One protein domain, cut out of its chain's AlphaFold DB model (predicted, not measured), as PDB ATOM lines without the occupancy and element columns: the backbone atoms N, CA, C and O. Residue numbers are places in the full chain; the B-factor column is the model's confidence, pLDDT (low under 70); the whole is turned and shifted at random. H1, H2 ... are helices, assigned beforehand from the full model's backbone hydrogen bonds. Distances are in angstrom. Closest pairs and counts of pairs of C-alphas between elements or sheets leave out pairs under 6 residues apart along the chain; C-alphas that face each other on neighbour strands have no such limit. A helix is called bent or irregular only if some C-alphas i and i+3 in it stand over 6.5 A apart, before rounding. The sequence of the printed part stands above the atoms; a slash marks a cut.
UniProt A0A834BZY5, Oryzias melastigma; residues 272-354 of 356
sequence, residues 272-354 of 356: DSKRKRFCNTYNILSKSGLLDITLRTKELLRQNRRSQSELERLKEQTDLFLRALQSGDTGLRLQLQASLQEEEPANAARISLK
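What this domain is: This is residues 272 to 354 of the 356 residues of a protein of Oryzias melastigma (UniProt A0A834BZY5). One long straight helix, H2, makes the length of the model; at one end the shorter H1 turns off at a corner to make an L, and at the other end H3 folds back beside H2 as a helical hairpin that opens into a narrow V. H3 has a bend but runs nearly straight, and its second arm, H3b, sticks out with no helix touching it. The printed part has 83 residues with three named helices in the order H1, H2, H3, and no named strand; the class is all helix. The whole is extended, with a radius of gyration of the C-alphas of 23.0 A and spans of 70 by 27 by 20 A.

Where its parts are: H2, residues 290 to 327, measures 54.5 A from C-alpha 290 at (115.240, 127.519, 165.454) to C-alpha 327 at (94.862, 152.401, 121.433). H1, residues 272 to 287, measures 21.9 A and begins at C-alpha 272, (105.966, 105.774, 171.803). H3, residues 330 to 352, was assigned as one helix by its hydrogen bonds but is bent: C-alphas 342 and 345 are 6.7 A apart. Its arms are H3a, residues 330 to 342, 18.4 A, and H3b, residues 345 to 352, 11.3 A.

How they stand to each other: H2 touches H3a with residues 317 to 324 alone, the closest C-alphas being those of Ala 324 and Leu 332, 5.2 A apart. This hairpin has a shallow tilt of 31 degrees, opposite ways. H3a and H3b stand at a shallow tilt of 22 degrees, and H3b is apart from H2. H1 and H2 touch only at the corner, and only just, with 3 pairs of C-alphas within 8 A; the closest are Leu 285 and Leu 291, 4.9 A. Their lines are about perpendicular, only just, at 71 degrees. H1 is apart from H3a and H3b. Every O i to N i+4 pair is within hydrogen-bond range in H1 and H3a, against 33 of 34 in H2 and 2 of 4 in H3b.

The domain as a whole: The C-alphas farthest apart, those of Ser 273 and Gly 328, are 71.0 A apart. The printed part has no cut, and both links are tight. Residues 295 to 316 of H2 stand free. Mean pLDDT of the printed part is 88.7, with residues 343 to 354 under 70.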
ATOM      1  N   ASP A 272     105.428 105.070 170.651       91.75
ATOM      2  CA  ASP A 272     105.966 105.774 171.803       91.75
ATOM      3  C   ASP A 272     107.465 106.106 171.635       91.75
ATOM      4  O   ASP A 272     107.902 107.198 172.010       91.75
ATOM      5  N   SER A 273     108.259 105.237 170.987       93.50
ATOM      6  CA  SER A 273     109.648 105.541 170.574       93.50
ATOM      7  C   SER A 273     109.697 106.742 169.619       93.50
ATOM      8  O   SER A 273     110.506 107.662 169.780       93.50
ATOM      9  N   LYS A 274     108.786 106.762 168.644       94.69
ATOM     10  CA  LYS A 274     108.629 107.793 167.621       94.69
ATOM     11  C   LYS A 274     108.115 109.094 168.232       94.69
ATOM     12  O   LYS A 274     108.667 110.154 167.944       94.69
ATOM     13  N   ARG A 275     107.143 109.023 169.151       96.31
ATOM     14  CA  ARG A 275     106.668 110.168 169.945       96.31
ATOM     15  C   ARG A 275     107.791 110.775 170.787       96.31
ATOM     16  O   ARG A 275     108.006 111.980 170.705       96.31
ATOM     17  N   LYS A 276     108.567 109.961 171.514       96.38
ATOM     18  CA  LYS A 276     109.732 110.417 172.299       96.38
ATOM     19  C   LYS A 276     110.787 111.089 171.412       96.38
ATOM     20  O   LYS A 276     111.280 112.156 171.774       96.38
ATOM     21  N   ARG A 277     111.073 110.540 170.222       97.62
ATOM     22  CA  ARG A 277     111.956 111.172 169.222       97.62
ATOM     23  C   ARG A 277     111.414 112.522 168.733       97.62
ATOM     24  O   ARG A 277     112.153 113.501 168.770       97.62
ATOM     25  N   PHE A 278     110.136 112.615 168.354       98.12
ATOM     26  CA  PHE A 278     109.523 113.886 167.944       98.12
ATOM     27  C   PHE A 278     109.525 114.935 169.062       98.12
ATOM     28  O   PHE A 278     109.898 116.079 168.809       98.12
ATOM     29  N   CYS A 279     109.168 114.563 170.294       96.88
ATOM     30  CA  CYS A 279     109.212 115.466 171.444       96.88
ATOM     31  C   CYS A 279     110.641 115.937 171.750       96.88
ATOM     32  O   CYS A 279     110.830 117.103 172.083       96.88
ATOM     33  N   ASN A 280     111.653 115.078 171.590       98.06
ATOM     34  CA  ASN A 280     113.056 115.470 171.739       98.06
ATOM     35  C   ASN A 280     113.463 116.499 170.666       98.06
ATOM     36  O   ASN A 280     113.878 117.605 171.007       98.06
ATOM     37  N   THR A 281     113.235 116.205 169.381       98.19
ATOM     38  CA  THR A 281     113.520 117.143 168.281       98.19
ATOM     39  C   THR A 281     112.769 118.468 168.445       98.19
ATOM     40  O   THR A 281     113.372 119.530 168.316       98.19
ATOM     41  N   TYR A 282     111.482 118.436 168.804       98.31
ATOM     42  CA  TYR A 282     110.696 119.636 169.104       98.31
ATOM     43  C   TYR A 282     111.293 120.440 170.267       98.31
ATOM     44  O   TYR A 282     111.421 121.659 170.163       98.31
ATOM     45  N   ASN A 283     111.711 119.782 171.351       98.44
ATOM     46  CA  ASN A 283     112.316 120.441 172.509       98.44
ATOM     47  C   ASN A 283     113.686 121.054 172.180       98.44
ATOM     48  O   ASN A 283     113.994 122.134 172.675       98.44
ATOM     49  N   ILE A 284     114.489 120.418 171.322       98.56
ATOM     50  CA  ILE A 284     115.756 120.984 170.835       98.56
ATOM     51  C   ILE A 284     115.482 122.209 169.951       98.56
ATOM     52  O   ILE A 284     116.051 123.275 170.185       98.56
ATOM     53  N   LEU A 285     114.581 122.099 168.968       98.62
ATOM     54  CA  LEU A 285     114.274 123.188 168.030       98.62
ATOM     55  C   LEU A 285     113.574 124.383 168.696       98.62
ATOM     56  O   LEU A 285     113.822 125.523 168.315       98.62
ATOM     57  N   SER A 286     112.720 124.151 169.695       98.38
ATOM     58  CA  SER A 286     112.061 125.225 170.454       98.38
ATOM     59  C   SER A 286     113.024 125.918 171.422       98.38
ATOM     60  O   SER A 286     113.112 127.143 171.397       98.38
ATOM     61  N   LYS A 287     113.818 125.173 172.209       98.44
ATOM     62  CA  LYS A 287     114.800 125.764 173.143       98.44
ATOM     63  C   LYS A 287     115.966 126.478 172.453       98.44
ATOM     64  O   LYS A 287     116.531 127.393 173.037       98.44
ATOM     65  N   SER A 288     116.316 126.087 171.227       98.50
ATOM     66  CA  SER A 288     117.315 126.789 170.399       98.50
ATOM     67  C   SER A 288     116.742 127.970 169.604       98.50
ATOM     68  O   SER A 288     117.485 128.630 168.882       98.50
ATOM     69  N   GLY A 289     115.430 128.226 169.671       98.69
ATOM     70  CA  GLY A 289     114.750 129.257 168.878       98.69
ATOM     71  C   GLY A 289     114.612 128.938 167.381       98.69
ATOM     72  O   GLY A 289     113.857 129.612 166.681       98.69
ATOM     73  N   LEU A 290     115.267 127.887 166.873       98.75
ATOM     74  CA  LEU A 290     115.240 127.519 165.454       98.75
ATOM     75  C   LEU A 290     113.823 127.183 164.955       98.75
ATOM     76  O   LEU A 290     113.499 127.461 163.800       98.75
ATOM     77  N   LEU A 291     112.948 126.652 165.817       98.62
ATOM     78  CA  LEU A 291     111.534 126.429 165.493       98.62
ATOM     79  C   LEU A 291     110.797 127.745 165.207       98.62
ATOM     80  O   LEU A 291     110.074 127.832 164.219       98.62
ATOM     81  N   ASP A 292     110.995 128.764 166.042       98.62
ATOM     82  CA  ASP A 292     110.365 130.079 165.888       98.62
ATOM     83  C   ASP A 292     110.876 130.779 164.618       98.62
ATOM     84  O   ASP A 292     110.084 131.196 163.775       98.62
ATOM     85  N   ILE A 293     112.195 130.766 164.390       98.75
ATOM     86  CA  ILE A 293     112.808 131.245 163.139       98.75
ATOM     87  C   ILE A 293     112.197 130.528 161.922       98.75
ATOM     88  O   ILE A 293     111.820 131.180 160.946       98.75
ATOM     89  N   THR A 294     112.035 129.202 161.979       98.75
ATOM     90  CA  THR A 294     111.431 128.409 160.894       98.75
ATOM     91  C   THR A 294     109.967 128.792 160.649       98.75
ATOM     92  O   THR A 294     109.560 128.963 159.498       98.75
ATOM     93  N   LEU A 295     109.170 128.972 161.707       98.69
ATOM     94  CA  LEU A 295     107.758 129.356 161.602       98.69
ATOM     95  C   LEU A 295     107.593 130.778 161.047       98.69
ATOM     96  O   LEU A 295     106.813 130.974 160.111       98.69
ATOM     97  N   ARG A 296     108.378 131.746 161.539       98.69
ATOM     98  CA  ARG A 296     108.423 133.118 161.005       98.69
ATOM     99  C   ARG A 296     108.863 133.142 159.542       98.69
ATOM    100  O   ARG A 296     108.259 133.846 158.743       98.69
ATOM    101  N   THR A 297     109.856 132.335 159.165       98.81
ATOM    102  CA  THR A 297     110.329 132.231 157.771       98.81
ATOM    103  C   THR A 297     109.257 131.638 156.852       98.81
ATOM    104  O   THR A 297     109.046 132.141 155.750       98.81
ATOM    105  N   LYS A 298     108.518 130.616 157.305       98.75
ATOM    106  CA  LYS A 298     107.380 130.039 156.564       98.75
ATOM    107  C   LYS A 298     106.263 131.064 156.341       98.75
ATOM    108  O   LYS A 298     105.730 131.154 155.237       98.75
ATOM    109  N   GLU A 299     105.918 131.835 157.368       98.69
ATOM    110  CA  GLU A 299     104.926 132.912 157.275       98.69
ATOM    111  C   GLU A 299     105.412 134.054 156.365       98.69
ATOM    112  O   GLU A 299     104.666 134.483 155.488       98.69
ATOM    113  N   LEU A 300     106.679 134.471 156.469       98.75
ATOM    114  CA  LEU A 300     107.289 135.471 155.585       98.75
ATOM    115  C   LEU A 300     107.269 135.032 154.113       98.75
ATOM    116  O   LEU A 300     106.886 135.818 153.251       98.75
ATOM    117  N   LEU A 301     107.601 133.773 153.808       98.69
ATOM    118  CA  LEU A 301     107.489 133.220 152.449       98.69
ATOM    119  C   LEU A 301     106.038 133.237 151.942       98.69
ATOM    120  O   LEU A 301     105.786 133.530 150.773       98.69
ATOM    121  N   ARG A 302     105.065 132.968 152.822       98.69
ATOM    122  CA  ARG A 302     103.633 133.039 152.496       98.69
ATOM    123  C   ARG A 302     103.145 134.481 152.307       98.69
ATOM    124  O   ARG A 302     102.204 134.692 151.547       98.69
ATOM    125  N   GLN A 303     103.720 135.461 153.001       98.62
ATOM    126  CA  GLN A 303     103.438 136.885 152.784       98.62
ATOM    127  C   GLN A 303     104.061 137.360 151.469       98.62
ATOM    128  O   GLN A 303     103.354 137.901 150.628       98.62
ATOM    129  N   ASN A 304     105.340 137.050 151.240       98.56
ATOM    130  CA  ASN A 304     106.080 137.416 150.036       98.56
ATOM    131  C   ASN A 304     105.400 136.906 148.753       98.56
ATOM    132  O   ASN A 304     105.237 137.682 147.816       98.56
ATOM    133  N   ARG A 305     104.900 135.660 148.745       98.56
ATOM    134  CA  ARG A 305     104.097 135.126 147.628       98.56
ATOM    135  C   ARG A 305     102.790 135.892 147.389       98.56
ATOM    136  O   ARG A 305     102.441 136.106 146.236       98.56
ATOM    137  N   ARG A 306     102.081 136.330 148.442       98.25
ATOM    138  CA  ARG A 306     100.870 137.163 148.286       98.25
ATOM    139  C   ARG A 306     101.214 138.523 147.686       98.25
ATOM    140  O   ARG A 306     100.604 138.909 146.696       98.25
ATOM    141  N   SER A 307     102.245 139.186 148.211       98.25
ATOM    142  CA  SER A 307     102.719 140.465 147.676       98.25
ATOM    143  C   SER A 307     103.201 140.350 146.227       98.25
ATOM    144  O   SER A 307     102.992 141.272 145.450       98.25
ATOM    145  N   GLN A 308     103.796 139.218 145.831       98.44
ATOM    146  CA  GLN A 308     104.134 138.937 144.432       98.44
ATOM    147  C   GLN A 308     102.881 138.843 143.551       98.44
ATOM    148  O   GLN A 308     102.822 139.549 142.551       98.44
ATOM    149  N   SER A 309     101.858 138.073 143.943       98.00
ATOM    150  CA  SER A 309     100.598 137.999 143.181       98.00
ATOM    151  C   SER A 309      99.825 139.328 143.138       98.00
ATOM    152  O   SER A 309      99.185 139.639 142.139       98.00
ATOM    153  N   GLU A 310      99.905 140.145 144.192       97.06
ATOM    154  CA  GLU A 310      99.282 141.477 144.233       97.06
ATOM    155  C   GLU A 310     100.026 142.473 143.321       97.06
ATOM    156  O   GLU A 310      99.385 143.249 142.614       97.06
ATOM    157  N   LEU A 311     101.363 142.400 143.252       98.44
ATOM    158  CA  LEU A 311     102.176 143.161 142.291       98.44
ATOM    159  C   LEU A 311     101.966 142.705 140.840       98.44
ATOM    160  O   LEU A 311     101.992 143.535 139.933       98.44
ATOM    161  N   GLU A 312     101.763 141.407 140.611       98.00
ATOM    162  CA  GLU A 312     101.487 140.835 139.290       98.00
ATOM    163  C   GLU A 312     100.129 141.312 138.761       98.00
ATOM    164  O   GLU A 312     100.081 141.938 137.702       98.00
ATOM    165  N   ARG A 313      99.060 141.181 139.557       95.75
ATOM    166  CA  ARG A 313      97.730 141.708 139.212       95.75
ATOM    167  C   ARG A 313      97.740 143.231 139.008       95.75
ATOM    168  O   ARG A 313      97.144 143.730 138.059       95.75
ATOM    169  N   LEU A 314      98.449 143.987 139.855       96.69
ATOM    170  CA  LEU A 314      98.584 145.443 139.696       96.69
ATOM    171  C   LEU A 314      99.315 145.815 138.394       96.69
ATOM    172  O   LEU A 314      98.944 146.783 137.727       96.69
ATOM    173  N   LYS A 315     100.339 145.046 138.008       97.06
ATOM    174  CA  LYS A 315     101.048 145.207 136.732       97.06
ATOM    175  C   LYS A 315     100.123 144.915 135.545       97.06
ATOM    176  O   LYS A 315     100.156 145.675 134.584       97.06
ATOM    177  N   GLU A 316      99.288 143.880 135.614       95.12
ATOM    178  CA  GLU A 316      98.281 143.568 134.585       95.12
ATOM    179  C   GLU A 316      97.230 144.681 134.452       95.12
ATOM    180  O   GLU A 316      96.995 145.168 133.347       95.12
ATOM    181  N   GLN A 317      96.670 145.157 135.573       93.81
ATOM    182  CA  GLN A 317      95.750 146.305 135.611       93.81
ATOM    183  C   GLN A 317      96.403 147.569 135.008       93.81
ATOM    184  O   GLN A 317      95.768 148.304 134.248       93.81
ATOM    185  N   THR A 318      97.692 147.801 135.290       94.94
ATOM    186  CA  THR A 318      98.461 148.942 134.760       94.94
ATOM    187  C   THR A 318      98.747 148.810 133.259       94.94
ATOM    188  O   THR A 318      98.629 149.795 132.532       94.94
ATOM    189  N   ASP A 319      99.092 147.616 132.771       94.81
ATOM    190  CA  ASP A 319      99.320 147.369 131.342       94.81
ATOM    191  C   ASP A 319      98.019 147.508 130.536       94.81
ATOM    192  O   ASP A 319      98.004 148.184 129.509       94.81
ATOM    193  N   LEU A 320      96.903 146.974 131.053       93.50
ATOM    194  CA  LEU A 320      95.568 147.153 130.475       93.50
ATOM    195  C   LEU A 320      95.196 148.641 130.371       93.50
ATOM    196  O   LEU A 320      94.751 149.093 129.316       93.50
ATOM    197  N   PHE A 321      95.430 149.415 131.436       92.81
ATOM    198  CA  PHE A 321      95.206 150.863 131.460       92.81
ATOM    199  C   PHE A 321      96.068 151.607 130.430       92.81
ATOM    200  O   PHE A 321      95.541 152.384 129.632       92.81
ATOM    201  N   LEU A 322      97.379 151.340 130.387       94.62
ATOM    202  CA  LEU A 322      98.289 151.942 129.407       94.62
ATOM    203  C   LEU A 322      97.881 151.597 127.969       94.62
ATOM    204  O   LEU A 322      97.869 152.475 127.106       94.62
ATOM    205  N   ARG A 323      97.482 150.346 127.718       93.62
ATOM    206  CA  ARG A 323      97.015 149.877 126.411       93.62
ATOM    207  C   ARG A 323      95.712 150.562 125.994       93.62
ATOM    208  O   ARG A 323      95.619 151.009 124.857       93.62
ATOM    209  N   ALA A 324      94.754 150.720 126.912       92.75
ATOM    210  CA  ALA A 324      93.495 151.438 126.685       92.75
ATOM    211  C   ALA A 324      93.690 152.948 126.428       92.75
ATOM    212  O   ALA A 324      92.916 153.559 125.689       92.75
ATOM    213  N   LEU A 325      94.728 153.562 127.012       91.44
ATOM    214  CA  LEU A 325      95.124 154.940 126.699       91.44
ATOM    215  C   LEU A 325      95.783 155.060 125.318       91.44
ATOM    216  O   LEU A 325      95.487 156.008 124.597       91.44
ATOM    217  N   GLN A 326      96.663 154.123 124.953       91.00
ATOM    218  CA  GLN A 326      97.432 154.172 123.701       91.00
ATOM    219  C   GLN A 326      96.604 153.813 122.461       91.00
ATOM    220  O   GLN A 326      96.771 154.443 121.421       91.00
ATOM    221  N   SER A 327      95.719 152.815 122.553       88.00
ATOM    222  CA  SER A 327      94.862 152.401 121.433       88.00
ATOM    223  C   SER A 327      93.617 153.275 121.269       88.00
ATOM    224  O   SER A 327      93.046 153.333 120.184       88.00
ATOM    225  N   GLY A 328      93.157 153.907 122.355       80.81
ATOM    226  CA  GLY A 328      91.860 154.582 122.418       80.81
ATOM    227  C   GLY A 328      90.649 153.639 122.373       80.81
ATOM    228  O   GLY A 328      89.517 154.127 122.390       80.81
ATOM    229  N   ASP A 329      90.862 152.320 122.337       87.38
ATOM    230  CA  ASP A 329      89.818 151.319 122.118       87.38
ATOM    231  C   ASP A 329      88.756 151.304 123.231       87.38
ATOM    232  O   ASP A 329      89.051 151.221 124.428       87.38
ATOM    233  N   THR A 330      87.492 151.338 122.813       86.00
ATOM    234  CA  THR A 330      86.323 151.213 123.686       86.00
ATOM    235  C   THR A 330      86.246 149.827 124.334       86.00
ATOM    236  O   THR A 330      85.833 149.735 125.485       86.00
ATOM    237  N   GLY A 331      86.684 148.760 123.654       86.38
ATOM    238  CA  GLY A 331      86.719 147.398 124.198       86.38
ATOM    239  C   GLY A 331      87.628 147.283 125.423       86.38
ATOM    240  O   GLY A 331      87.169 146.925 126.508       86.38
ATOM    241  N   LEU A 332      88.895 147.682 125.287       89.38
ATOM    242  CA  LEU A 332      89.858 147.736 126.394       89.38
ATOM    243  C   LEU A 332      89.413 148.679 127.527       89.38
ATOM    244  O   LEU A 332      89.651 148.381 128.697       89.38
ATOM    245  N   ARG A 333      88.723 149.786 127.215       85.62
ATOM    246  CA  ARG A 333      88.129 150.679 128.232       85.62
ATOM    247  C   ARG A 333      86.982 150.023 129.006       85.62
ATOM    248  O   ARG A 333      86.923 150.178 130.224       85.62
ATOM    249  N   LEU A 334      86.114 149.262 128.339       90.00
ATOM    250  CA  LEU A 334      85.047 148.493 128.992       90.00
ATOM    251  C   LEU A 334      85.615 147.341 129.837       90.00
ATOM    252  O   LEU A 334      85.153 147.125 130.954       90.00
ATOM    253  N   GLN A 335      86.660 146.656 129.361       89.44
ATOM    254  CA  GLN A 335      87.365 145.627 130.136       89.44
ATOM    255  C   GLN A 335      88.013 146.209 131.403       89.44
ATOM    256  O   GLN A 335      87.906 145.621 132.480       89.44
ATOM    257  N   LEU A 336      88.641 147.386 131.298       89.31
ATOM    258  CA  LEU A 336      89.179 148.118 132.446       89.31
ATOM    259  C   LEU A 336      88.069 148.496 133.442       89.31
ATOM    260  O   LEU A 336      88.230 148.286 134.642       89.31
ATOM    261  N   GLN A 337      86.935 149.011 132.957       88.50
ATOM    262  CA  GLN A 337      85.790 149.359 133.802       88.50
ATOM    263  C   GLN A 337      85.222 148.137 134.544       88.50
ATOM    264  O   GLN A 337      84.929 148.241 135.734       88.50
ATOM    265  N   ALA A 338      85.120 146.981 133.881       88.50
ATOM    266  CA  ALA A 338      84.691 145.734 134.511       88.50
ATOM    267  C   ALA A 338      85.676 145.269 135.603       88.50
ATOM    268  O   ALA A 338      85.256 144.973 136.718       88.50
ATOM    269  N   SER A 339      86.986 145.293 135.324       86.19
ATOM    270  CA  SER A 339      88.024 144.926 136.304       86.19
ATOM    271  C   SER A 339      88.015 145.832 137.547       86.19
ATOM    272  O   SER A 339      88.232 145.353 138.660       86.19
ATOM    273  N   LEU A 340      87.709 147.123 137.381       84.62
ATOM    274  CA  LEU A 340      87.554 148.068 138.493       84.62
ATOM    275  C   LEU A 340      86.287 147.814 139.332       84.62
ATOM    276  O   LEU A 340      86.280 148.140 140.517       84.62
ATOM    277  N   GLN A 341      85.231 147.237 138.751       80.44
ATOM    278  CA  GLN A 341      84.005 146.877 139.475       80.44
ATOM    279  C   GLN A 341      84.107 145.519 140.186       80.44
ATOM    280  O   GLN A 341      83.532 145.357 141.259       80.44
ATOM    281  N   GLU A 342      84.859 144.561 139.641       73.81
ATOM    282  CA  GLU A 342      85.072 143.244 140.262       73.81
ATOM    283  C   GLU A 342      85.867 143.329 141.582       73.81
ATOM    284  O   GLU A 342      85.649 142.540 142.504       73.81
ATOM    285  N   GLU A 343      86.766 144.311 141.718       62.72
ATOM    286  CA  GLU A 343      87.642 144.409 142.892       62.72
ATOM    287  C   GLU A 343      86.966 144.955 144.163       62.72
ATOM    288  O   GLU A 343      87.458 144.736 145.275       62.72
ATOM    289  N   GLU A 344      85.845 145.661 144.018       57.47
ATOM    290  CA  GLU A 344      85.120 146.310 145.117       57.47
ATOM    291  C   GLU A 344      84.516 145.284 146.108       57.47
ATOM    292  O   GLU A 344      84.960 145.261 147.266       57.47
ATOM    293  N   PRO A 345      83.648 144.331 145.693       55.62
ATOM    294  CA  PRO A 345      83.080 143.338 146.611       55.62
ATOM    295  C   PRO A 345      84.142 142.391 147.197       55.62
ATOM    296  O   PRO A 345      84.026 141.946 148.343       55.62
ATOM    297  N   ALA A 346      85.205 142.102 146.437       55.16
ATOM    298  CA  ALA A 346      86.299 141.237 146.874       55.16
ATOM    299  C   ALA A 346      87.147 141.869 147.992       55.16
ATOM    300  O   ALA A 346      87.631 141.155 148.877       55.16
ATOM    301  N   ASN A 347      87.314 143.197 147.987       52.62
ATOM    302  CA  ASN A 347      87.960 143.914 149.081       52.62
ATOM    303  C   ASN A 347      87.008 144.144 150.260       52.62
ATOM    304  O   ASN A 347      87.432 143.926 151.393       52.62
ATOM    305  N   ALA A 348      85.732 144.479 150.028       53.75
ATOM    306  CA  ALA A 348      84.739 144.685 151.091       53.75
ATOM    307  C   ALA A 348      84.663 143.491 152.071       53.75
ATOM    308  O   ALA A 348      84.752 143.666 153.288       53.75
ATOM    309  N   ALA A 349      84.625 142.259 151.548       54.00
ATOM    310  CA  ALA A 349      84.632 141.040 152.365       54.00
ATOM    311  C   ALA A 349      85.924 140.845 153.194       54.00
ATOM    312  O   ALA A 349      85.889 140.243 154.269       54.00
ATOM    313  N   ARG A 350      87.071 141.363 152.727       56.09
ATOM    314  CA  ARG A 350      88.360 141.283 153.440       56.09
ATOM    315  C   ARG A 350      88.462 142.264 154.612       56.09
ATOM    316  O   ARG A 350      89.245 141.996 155.523       56.09
ATOM    317  N   ILE A 351      87.710 143.370 154.603       55.44
ATOM    318  CA  ILE A 351      87.745 144.366 155.690       55.44
ATOM    319  C   ILE A 351      86.909 143.901 156.889       55.44
ATOM    320  O   ILE A 351      87.380 143.977 158.021       55.44
ATOM    321  N   SER A 352      85.712 143.351 156.652       53.69
ATOM    322  CA  SER A 352      84.826 142.870 157.728       53.69
ATOM    323  C   SER A 352      85.444 141.734 158.553       53.69
ATOM    324  O   SER A 352      85.307 141.716 159.771       53.69
ATOM    325  N   LEU A 353      86.216 140.836 157.927       51.88
ATOM    326  CA  LEU A 353      86.933 139.735 158.602       51.88
ATOM    327  C   LEU A 353      88.193 140.185 159.383       51.88
ATOM    328  O   LEU A 353      89.078 139.376 159.671       51.88
ATOM    329  N   LYS A 354      88.306 141.481 159.692       46.88
ATOM    330  CA  LYS A 354      89.410 142.102 160.442       46.88
ATOM    331  C   LYS A 354      88.924 142.879 161.681       46.88
ATOM    332  O   LYS A 354      89.745 143.520 162.334       46.88
TER     333      LYS A 354